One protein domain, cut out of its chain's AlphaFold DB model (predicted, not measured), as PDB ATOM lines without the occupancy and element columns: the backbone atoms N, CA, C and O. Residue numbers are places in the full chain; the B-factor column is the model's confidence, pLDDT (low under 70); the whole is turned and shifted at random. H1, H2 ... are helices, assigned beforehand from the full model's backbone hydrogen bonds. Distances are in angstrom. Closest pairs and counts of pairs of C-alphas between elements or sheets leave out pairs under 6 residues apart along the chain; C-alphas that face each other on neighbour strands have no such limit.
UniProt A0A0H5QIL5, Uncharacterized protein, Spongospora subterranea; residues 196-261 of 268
ATOM      1  N   ALA A 196     182.008 162.041 188.187       72.50
ATOM      2  CA  ALA A 196     181.473 162.975 187.206       72.50
ATOM      3  C   ALA A 196     182.435 164.148 186.956       72.50
ATOM      4  O   ALA A 196     182.597 164.576 185.814       72.50
ATOM      5  N   THR A 197     183.108 164.634 188.004       74.56
ATOM      6  CA  THR A 197     184.122 165.692 187.904       74.56
ATOM      7  C   THR A 197     185.336 165.216 187.104       74.56
ATOM      8  O   THR A 197     185.780 165.925 186.201       74.56
ATOM      9  N   ILE A 198     185.828 163.997 187.369       74.56
ATOM     10  CA  ILE A 198     186.947 163.393 186.621       74.56
ATOM     11  C   ILE A 198     186.575 163.220 185.146       74.56
ATOM     12  O   ILE A 198     187.338 163.614 184.264       74.56
ATOM     13  N   GLY A 199     185.384 162.683 184.865       71.44
ATOM     14  CA  GLY A 199     184.912 162.499 183.493       71.44
ATOM     15  C   GLY A 199     184.797 163.813 182.729       71.44
ATOM     16  O   GLY A 199     185.330 163.931 181.628       71.44
ATOM     17  N   SER A 200     184.205 164.837 183.349       75.06
ATOM     18  CA  SER A 200     184.107 166.165 182.742       75.06
ATOM     19  C   SER A 200     185.479 166.801 182.478       75.06
ATOM     20  O   SER A 200     185.617 167.544 181.507       75.06
ATOM     21  N   ALA A 201     186.480 166.547 183.327       76.56
ATOM     22  CA  ALA A 201     187.836 167.056 183.130       76.56
ATOM     23  C   ALA A 201     188.548 166.350 181.964       76.56
ATOM     24  O   ALA A 201     189.184 167.013 181.143       76.56
ATOM     25  N   LEU A 202     188.400 165.026 181.845       72.44
ATOM     26  CA  LEU A 202     188.939 164.251 180.721       72.44
ATOM     27  C   LEU A 202     188.308 164.667 179.386       72.44
ATOM     28  O   LEU A 202     189.022 164.825 178.390       72.44
ATOM     29  N   ASP A 203     186.997 164.907 179.372       73.69
ATOM     30  CA  ASP A 203     186.291 165.405 178.189       73.69
ATOM     31  C   ASP A 203     186.806 166.794 177.775       73.69
ATOM     32  O   ASP A 203     187.051 167.041 176.591       73.69
ATOM     33  N   ALA A 204     187.039 167.684 178.747       75.25
ATOM     34  CA  ALA A 204     187.582 169.021 178.506       75.25
ATOM     35  C   ALA A 204     189.043 169.008 178.014       75.25
ATOM     36  O   ALA A 204     189.424 169.869 177.225       75.25
ATOM     37  N   LEU A 205     189.857 168.046 178.463       68.50
ATOM     38  CA  LEU A 205     191.272 167.939 178.088       68.50
ATOM     39  C   LEU A 205     191.495 167.335 176.697       68.50
ATOM     40  O   LEU A 205     192.526 167.599 176.081       68.50
ATOM     41  N   THR A 206     190.577 166.498 176.208       65.00
ATOM     42  CA  THR A 206     190.854 165.644 175.038       65.00
ATOM     43  C   THR A 206     190.095 166.013 173.770       65.00
ATOM     44  O   THR A 206     190.506 165.564 172.696       65.00
ATOM     45  N   GLU A 207     189.014 166.806 173.859       62.56
ATOM     46  CA  GLU A 207     188.106 167.124 172.734       62.56
ATOM     47  C   GLU A 207     187.827 165.892 171.834       62.56
ATOM     48  O   GLU A 207     187.764 165.997 170.607       62.56
ATOM     49  N   GLY A 208     187.747 164.696 172.436       57.06
ATOM     50  CA  GLY A 208     187.803 163.414 171.722       57.06
ATOM     51  C   GLY A 208     188.970 162.516 172.153       57.06
ATOM     52  O   GLY A 208     190.011 162.484 171.506       57.06
ATOM     53  N   GLN A 209     188.754 161.810 173.266       64.56
ATOM     54  CA  GLN A 209     189.140 160.443 173.678       64.56
ATOM     55  C   GLN A 209     190.321 159.693 173.017       64.56
ATOM     56  O   GLN A 209     190.244 158.475 172.885       64.56
ATOM     57  N   GLU A 210     191.428 160.335 172.659       68.88
ATOM     58  CA  GLU A 210     192.657 159.618 172.278       68.88
ATOM     59  C   GLU A 210     193.712 159.708 173.389       68.88
ATOM     60  O   GLU A 210     194.080 160.801 173.831       68.88
ATOM     61  N   ARG A 211     194.231 158.553 173.828       71.56
ATOM     62  CA  ARG A 211     195.298 158.414 174.842       71.56
ATOM     63  C   ARG A 211     196.465 159.381 174.628       71.56
ATOM     64  O   ARG A 211     196.942 160.011 175.569       71.56
ATOM     65  N   GLU A 212     196.912 159.519 173.383       72.75
ATOM     66  CA  GLU A 212     198.039 160.382 173.015       72.75
ATOM     67  C   GLU A 212     197.759 161.860 173.306       72.75
ATOM     68  O   GLU A 212     198.669 162.588 173.701       72.75
ATOM     69  N   ARG A 213     196.499 162.299 173.195       72.94
ATOM     70  CA  ARG A 213     196.095 163.666 173.541       72.94
ATOM     71  C   ARG A 213     196.097 163.904 175.041       72.94
ATOM     72  O   ARG A 213     196.513 164.978 175.453       72.94
ATOM     73  N   VAL A 214     195.696 162.921 175.853       73.06
ATOM     74  CA  VAL A 214     195.795 163.022 177.322       73.06
ATOM     75  C   VAL A 214     197.252 163.169 177.738       73.06
ATOM     76  O   VAL A 214     197.591 164.090 178.475       73.06
ATOM     77  N   ILE A 215     198.128 162.299 177.228       75.12
ATOM     78  CA  ILE A 215     199.561 162.335 177.550       75.12
ATOM     79  C   ILE A 215     200.182 163.656 177.069       75.12
ATOM     80  O   ILE A 215     200.943 164.285 177.804       75.12
ATOM     81  N   ALA A 216     199.819 164.124 175.871       76.94
ATOM     82  CA  ALA A 216     200.269 165.415 175.359       76.94
ATOM     83  C   ALA A 216     199.742 166.597 176.193       76.94
ATOM     84  O   ALA A 216     200.491 167.541 176.444       76.94
ATOM     85  N   ALA A 217     198.488 166.551 176.647       75.38
ATOM     86  CA  ALA A 217     197.890 167.588 177.483       75.38
ATOM     87  C   ALA A 217     198.561 167.647 178.865       75.38
ATOM     88  O   ALA A 217     198.956 168.729 179.289       75.38
ATOM     89  N   LEU A 218     198.798 166.499 179.512       76.00
ATOM     90  CA  LEU A 218     199.547 166.411 180.778       76.00
ATOM     91  C   LEU A 218     200.982 166.951 180.649       76.00
ATOM     92  O   LEU A 218     201.526 167.523 181.591       76.00
ATOM     93  N   GLY A 219     201.591 166.796 179.472       78.81
ATOM     94  CA  GLY A 219     202.926 167.313 179.177       78.81
ATOM     95  C   GLY A 219     202.980 168.775 178.715       78.81
ATOM     96  O   GLY A 219     204.078 169.280 178.484       78.81
ATOM     97  N   SER A 220     201.847 169.462 178.528       73.75
ATOM     98  CA  SER A 220     201.832 170.812 177.928       73.75
ATOM     99  C   SER A 220     200.906 171.830 178.593       73.75
ATOM    100  O   SER A 220     201.116 173.031 178.408       73.75
ATOM    101  N   VAL A 221     199.910 171.395 179.366       67.12
ATOM    102  CA  VAL A 221     198.885 172.258 179.964       67.12
ATOM    103  C   VAL A 221     199.017 172.260 181.484       67.12
ATOM    104  O   VAL A 221     199.063 171.210 182.113       67.12
ATOM    105  N   GLY A 222     199.020 173.452 182.086       72.75
ATOM    106  CA  GLY A 222     199.078 173.607 183.540       72.75
ATOM    107  C   GLY A 222     200.442 173.218 184.107       72.75
ATOM    108  O   GLY A 222     201.469 173.760 183.695       72.75
ATOM    109  N   GLU A 223     200.447 172.304 185.074       75.62
ATOM    110  CA  GLU A 223     201.674 171.803 185.687       75.62
ATOM    111  C   GLU A 223     202.238 170.658 184.855       75.62
ATOM    112  O   GLU A 223     201.729 169.541 184.883       75.62
ATOM    113  N   ILE A 224     203.281 170.974 184.083       79.56
ATOM    114  CA  ILE A 224     203.891 170.050 183.128       79.56
ATOM    115  C   ILE A 224     204.401 168.811 183.864       79.56
ATOM    116  O   ILE A 224     205.390 168.882 184.596       79.56
ATOM    117  N   MET A 225     203.758 167.677 183.601       80.88
ATOM    118  CA  MET A 225     204.172 166.377 184.108       80.88
ATOM    119  C   MET A 225     205.207 165.766 183.166       80.88
ATOM    120  O   MET A 225     204.962 165.585 181.967       80.88
ATOM    121  N   LYS A 226     206.377 165.415 183.698       83.81
ATOM    122  CA  LYS A 226     207.390 164.683 182.925       83.81
ATOM    123  C   LYS A 226     206.955 163.236 182.729       83.81
ATOM    124  O   LYS A 226     206.299 162.643 183.581       83.81
ATOM    125  N   THR A 227     207.414 162.609 181.650       78.88
ATOM    126  CA  THR A 227     207.122 161.192 181.378       78.88
ATOM    127  C   THR A 227     207.591 160.271 182.513       78.88
ATOM    128  O   THR A 227     206.916 159.301 182.836       78.88
ATOM    129  N   GLU A 228     208.709 160.596 183.168       82.81
ATOM    130  CA  GLU A 228     209.221 159.863 184.337       82.81
ATOM    131  C   GLU A 228     208.280 159.958 185.552       82.81
ATOM    132  O   GLU A 228     208.079 158.975 186.272       82.81
ATOM    133  N   GLU A 229     207.667 161.126 185.762       81.81
ATOM    134  CA  GLU A 229     206.703 161.369 186.841       81.81
ATOM    135  C   GLU A 229     205.404 160.612 186.564       81.81
ATOM    136  O   GLU A 229     204.911 159.912 187.446       81.81
ATOM    137  N   LEU A 230     204.922 160.637 185.317       81.00
ATOM    138  CA  LEU A 230     203.755 159.863 184.891       81.00
ATOM    139  C   LEU A 230     203.950 158.360 185.130       81.00
ATOM    140  O   LEU A 230     203.079 157.709 185.700       81.00
ATOM    141  N   VAL A 231     205.105 157.808 184.745       81.06
ATOM    142  CA  VAL A 231     205.437 156.392 184.989       81.06
ATOM    143  C   VAL A 231     205.467 156.087 186.488       81.06
ATOM    144  O   VAL A 231     204.994 155.034 186.913       81.06
ATOM    145  N   THR A 232     205.989 157.006 187.301       83.19
ATOM    146  CA  THR A 232     206.011 156.853 188.762       83.19
ATOM    147  C   THR A 232     204.596 156.838 189.342       83.19
ATOM    148  O   THR A 232     204.283 155.973 190.160       83.19
ATOM    149  N   CYS A 233     203.719 157.734 188.882       79.12
ATOM    150  CA  CYS A 233     202.311 157.773 189.281       79.12
ATOM    151  C   CYS A 233     201.564 156.497 188.875       79.12
ATOM    152  O   CYS A 233     200.872 155.911 189.704       79.12
ATOM    153  N   LEU A 234     201.743 156.027 187.637       76.81
ATOM    154  CA  LEU A 234     201.129 154.784 187.160       76.81
ATOM    155  C   LEU A 234     201.572 153.585 188.003       76.81
ATOM    156  O   LEU A 234     200.726 152.813 188.441       76.81
ATOM    157  N   LYS A 235     202.867 153.491 188.325       80.44
ATOM    158  CA  LYS A 235     203.418 152.421 189.174       80.44
ATOM    159  C   LYS A 235     202.933 152.475 190.617       80.44
ATOM    160  O   LYS A 235     202.813 151.425 191.246       80.44
ATOM    161  N   ALA A 236     202.667 153.672 191.140       79.12
ATOM    162  CA  ALA A 236     202.086 153.850 192.467       79.12
ATOM    163  C   ALA A 236     200.625 153.373 192.522       79.12
ATOM    164  O   ALA A 236     200.199 152.854 193.551       79.12
ATOM    165  N   ILE A 237     199.882 153.524 191.420       73.25
ATOM    166  CA  ILE A 237     198.508 153.028 191.284       73.25
ATOM    167  C   ILE A 237     198.516 151.509 191.094       73.25
ATOM    168  O   ILE A 237     197.905 150.784 191.878       73.25
ATOM    169  N   ARG A 238     199.239 151.018 190.080       76.12
ATOM    170  CA  ARG A 238     199.466 149.591 189.847       76.12
ATOM    171  C   ARG A 238     200.871 149.334 189.286       76.12
ATOM    172  O   ARG A 238     201.232 149.912 188.262       76.12
ATOM    173  N   PRO A 239     201.662 148.431 189.893       77.38
ATOM    174  CA  PRO A 239     203.043 148.176 189.471       77.38
ATOM    175  C   PRO A 239     203.208 147.671 188.028       77.38
ATOM    176  O   PRO A 239     204.308 147.760 187.485       77.38
ATOM    177  N   ASP A 240     202.156 147.100 187.437       76.44
ATOM    178  CA  ASP A 240     202.117 146.519 186.091       76.44
ATOM    179  C   ASP A 240     201.667 147.498 184.995       76.44
ATOM    180  O   ASP A 240     201.761 147.161 183.812       76.44
ATOM    181  N   LEU A 241     201.221 148.706 185.356       71.88
ATOM    182  CA  LEU A 241     200.825 149.725 184.387       71.88
ATOM    183  C   LEU A 241     202.048 150.434 183.796       71.88
ATOM    184  O   LEU A 241     202.833 151.074 184.495       71.88
ATOM    185  N   GLU A 242     202.152 150.382 182.472       73.81
ATOM    186  CA  GLU A 242     203.064 151.207 181.675       73.81
ATOM    187  C   GLU A 242     202.256 152.134 180.748       73.81
ATOM    188  O   GLU A 242     201.155 151.757 180.329       73.81
ATOM    189  N   PRO A 243     202.774 153.318 180.362       69.94
ATOM    190  CA  PRO A 243     202.049 154.277 179.521       69.94
ATOM    191  C   PRO A 243     201.495 153.670 178.220       69.94
ATOM    192  O   PRO A 243     200.394 154.002 177.785       69.94
ATOM    193  N   ASP A 244     202.232 152.725 177.636       70.38
ATOM    194  CA  ASP A 244     201.869 152.062 176.380       70.38
ATOM    195  C   ASP A 244     200.790 150.979 176.547       70.38
ATOM    196  O   ASP A 244     200.136 150.603 175.573       70.38
ATOM    197  N   SER A 245     200.593 150.480 177.774       67.94
ATOM    198  CA  SER A 245     199.571 149.474 178.114       67.94
ATOM    199  C   SER A 245     198.190 150.069 178.394       67.94
ATOM    200  O   SER A 245     197.223 149.329 178.573       67.94
ATOM    201  N   LEU A 246     198.089 151.398 178.424       68.50
ATOM    202  CA  LEU A 246     196.840 152.103 178.676       68.50
ATOM    203  C   LEU A 246     195.895 151.983 177.469       68.50
ATOM    204  O   LEU A 246     196.377 152.030 176.329       68.50
ATOM    205  N   PRO A 247     194.569 151.879 177.691       67.69
ATOM    206  CA  PRO A 247     193.590 151.833 176.610       67.69
ATOM    207  C   PRO A 247     193.721 153.028 175.662       67.69
ATOM    208  O   PRO A 247     193.961 154.153 176.101       67.69
ATOM    209  N   ASP A 248     193.509 152.787 174.366       66.62
ATOM    210  CA  ASP A 248     193.581 153.834 173.337       66.62
ATOM    211  C   ASP A 248     192.503 154.914 173.531       66.62
ATOM    212  O   ASP A 248     192.723 156.084 173.211       66.62
ATOM    213  N   THR A 249     191.361 154.531 174.110       64.88
ATOM    214  CA  THR A 249     190.285 155.439 174.504       64.88
ATOM    215  C   THR A 249     190.412 155.823 175.971       64.88
ATOM    216  O   THR A 249     190.359 154.959 176.844       64.88
ATOM    217  N   ALA A 250     190.511 157.122 176.243       63.19
ATOM    218  CA  ALA A 250     190.503 157.670 177.595       63.19
ATOM    219  C   ALA A 250     189.140 158.314 177.885       63.19
ATOM    220  O   ALA A 250     188.967 159.521 177.723       63.19
ATOM    221  N   ASN A 251     188.154 157.500 178.266       64.56
ATOM    222  CA  ASN A 251     186.893 157.988 178.830       64.56
ATOM    223  C   ASN A 251     186.826 157.662 180.328       64.56
ATOM    224  O   ASN A 251     187.598 156.840 180.813       64.56
ATOM    225  N   ALA A 252     185.930 158.315 181.072       62.62
ATOM    226  CA  ALA A 252     185.845 158.161 182.529       62.62
ATOM    227  C   ALA A 252     185.696 156.693 182.977       62.62
ATOM    228  O   ALA A 252     186.287 156.286 183.968       62.62
ATOM    229  N   GLU A 253     184.947 155.894 182.218       63.41
ATOM    230  CA  GLU A 253     184.653 154.488 182.511       63.41
ATOM    231  C   GLU A 253     185.884 153.595 182.272       63.41
ATOM    232  O   GLU A 253     186.290 152.839 183.149       63.41
ATOM    233  N   THR A 254     186.579 153.774 181.142       67.69
ATOM    234  CA  THR A 254     187.855 153.083 180.862       67.69
ATOM    235  C   THR A 254     188.991 153.553 181.762       67.69
ATOM    236  O   THR A 254     189.869 152.758 182.081       67.69
ATOM    237  N   PHE A 255     188.993 154.810 182.204       66.12
ATOM    238  CA  PHE A 255     189.953 155.288 183.196       66.12
ATOM    239  C   PHE A 255     189.737 154.582 184.542       66.12
ATOM    240  O   PHE A 255     190.678 154.059 185.128       66.12
ATOM    241  N   MET A 256     188.495 154.468 185.003       63.16
ATOM    242  CA  MET A 256     188.183 153.791 186.264       63.16
ATOM    243  C   MET A 256     188.484 152.288 186.220       63.16
ATOM    244  O   MET A 256     189.228 151.790 187.068       63.16
ATOM    245  N   ASP A 257     187.986 151.592 185.199       65.44
ATOM    246  CA  ASP A 257     188.121 150.136 185.099       65.44
ATOM    247  C   ASP A 257     189.541 149.705 184.711       65.44
ATOM    248  O   ASP A 257     190.068 148.728 185.243       65.44
ATOM    249  N   ALA A 258     190.196 150.423 183.791       62.88
ATOM    250  CA  ALA A 258     191.505 150.013 183.282       62.88
ATOM    251  C   ALA A 258     192.688 150.672 184.007       62.88
ATOM    252  O   ALA A 258     193.757 150.057 184.065       62.88
ATOM    253  N   TRP A 259     192.537 151.884 184.561       62.19
ATOM    254  CA  TRP A 259     193.642 152.569 185.246       62.19
ATOM    255  C   TRP A 259     193.599 152.389 186.761       62.19
ATOM    256  O   TRP A 259     194.659 152.228 187.356       62.19
ATOM    257  N   LEU A 260     192.418 152.395 187.386       64.94
ATOM    258  CA  LEU A 260     192.301 152.383 188.850       64.94
ATOM    259  C   LEU A 260     191.818 151.045 189.433       64.94
ATOM    260  O   LEU A 260     191.974 150.842 190.634       64.94
ATOM    261  N   ASP A 261     191.267 150.134 188.616       61.66
ATOM    262  CA  ASP A 261     190.660 148.853 189.055       61.66
ATOM    263  C   ASP A 261     189.617 149.031 190.172       61.66
ATOM    264  O   ASP A 261     189.336 148.148 190.988       61.66
TER     265      ASP A 261
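AT A GLANCE: This is residues 196 to 261 of the 268 residues of an uncharacterized protein of Spongospora subterranea (UniProt A0A0H5QIL5). What shape do the four helices make? They form an open frame of short helices with few contacts between them: H1 and H3 stand at opposite ends, with H2 and H4 on two sides between them. The long stretch of residues 238 to 251 leads from H3 across one side of the frame to H4, whose first residue packs on H1. What is the make-up? The printed part has 66 residues, with four named helices in the order H1, H2, H3, H4 and no named strand, and is all helix. It is compact, with a radius of gyration of the C-alphas of 11.3 A and spans of 28 by 25 by 19 A.

HOW THE PARTS SIT: What does H1, residues 196 to 206, touch? It touches H2, residues 211 to 218, about perpendicular at 85 degrees; the closest C-alphas, of Thr 206 and Arg 213, are 5.8 A apart. It only just touches H4, residues 252 to 260, with 3 pairs of C-alphas within 8 A, the closest being Gly 199 and Ala 252 at 4.5 A; the lines stand about perpendicular, at 83 degrees. Where is H3, residues 227 to 237? It touches no helix and is apart from H1 and H2. It is close to H4 but not clearly touching, with the closest C-alphas, of Ile 237 and Leu 260, 6.7 A apart. Are the helix backbones complete? In H1, H2, H3 and H4 every O i to N i+4 pair is within hydrogen-bond range.

IN THESE COORDINATES: How long are the helices? H1 measures 15.6 A from first to last C-alpha, H3 15.5 A, H2 10.8 A and H4 10.7 A. Where are the anchors? H1 begins at C-alpha 196, (181.473, 162.975, 187.206), and H4 ends at C-alpha 260, (192.301, 152.383, 188.850).

THE WHOLE: How far does it reach? The two C-alphas farthest apart, of Glu 207 and Pro 239, are 29.4 A apart, and the printed part has no cut. Which link is long? That from H3 to H4, with 14 residues. Where is confidence low? The pLDDT is under 70 at residues 205 to 210, 221, 243 and 245 to 261.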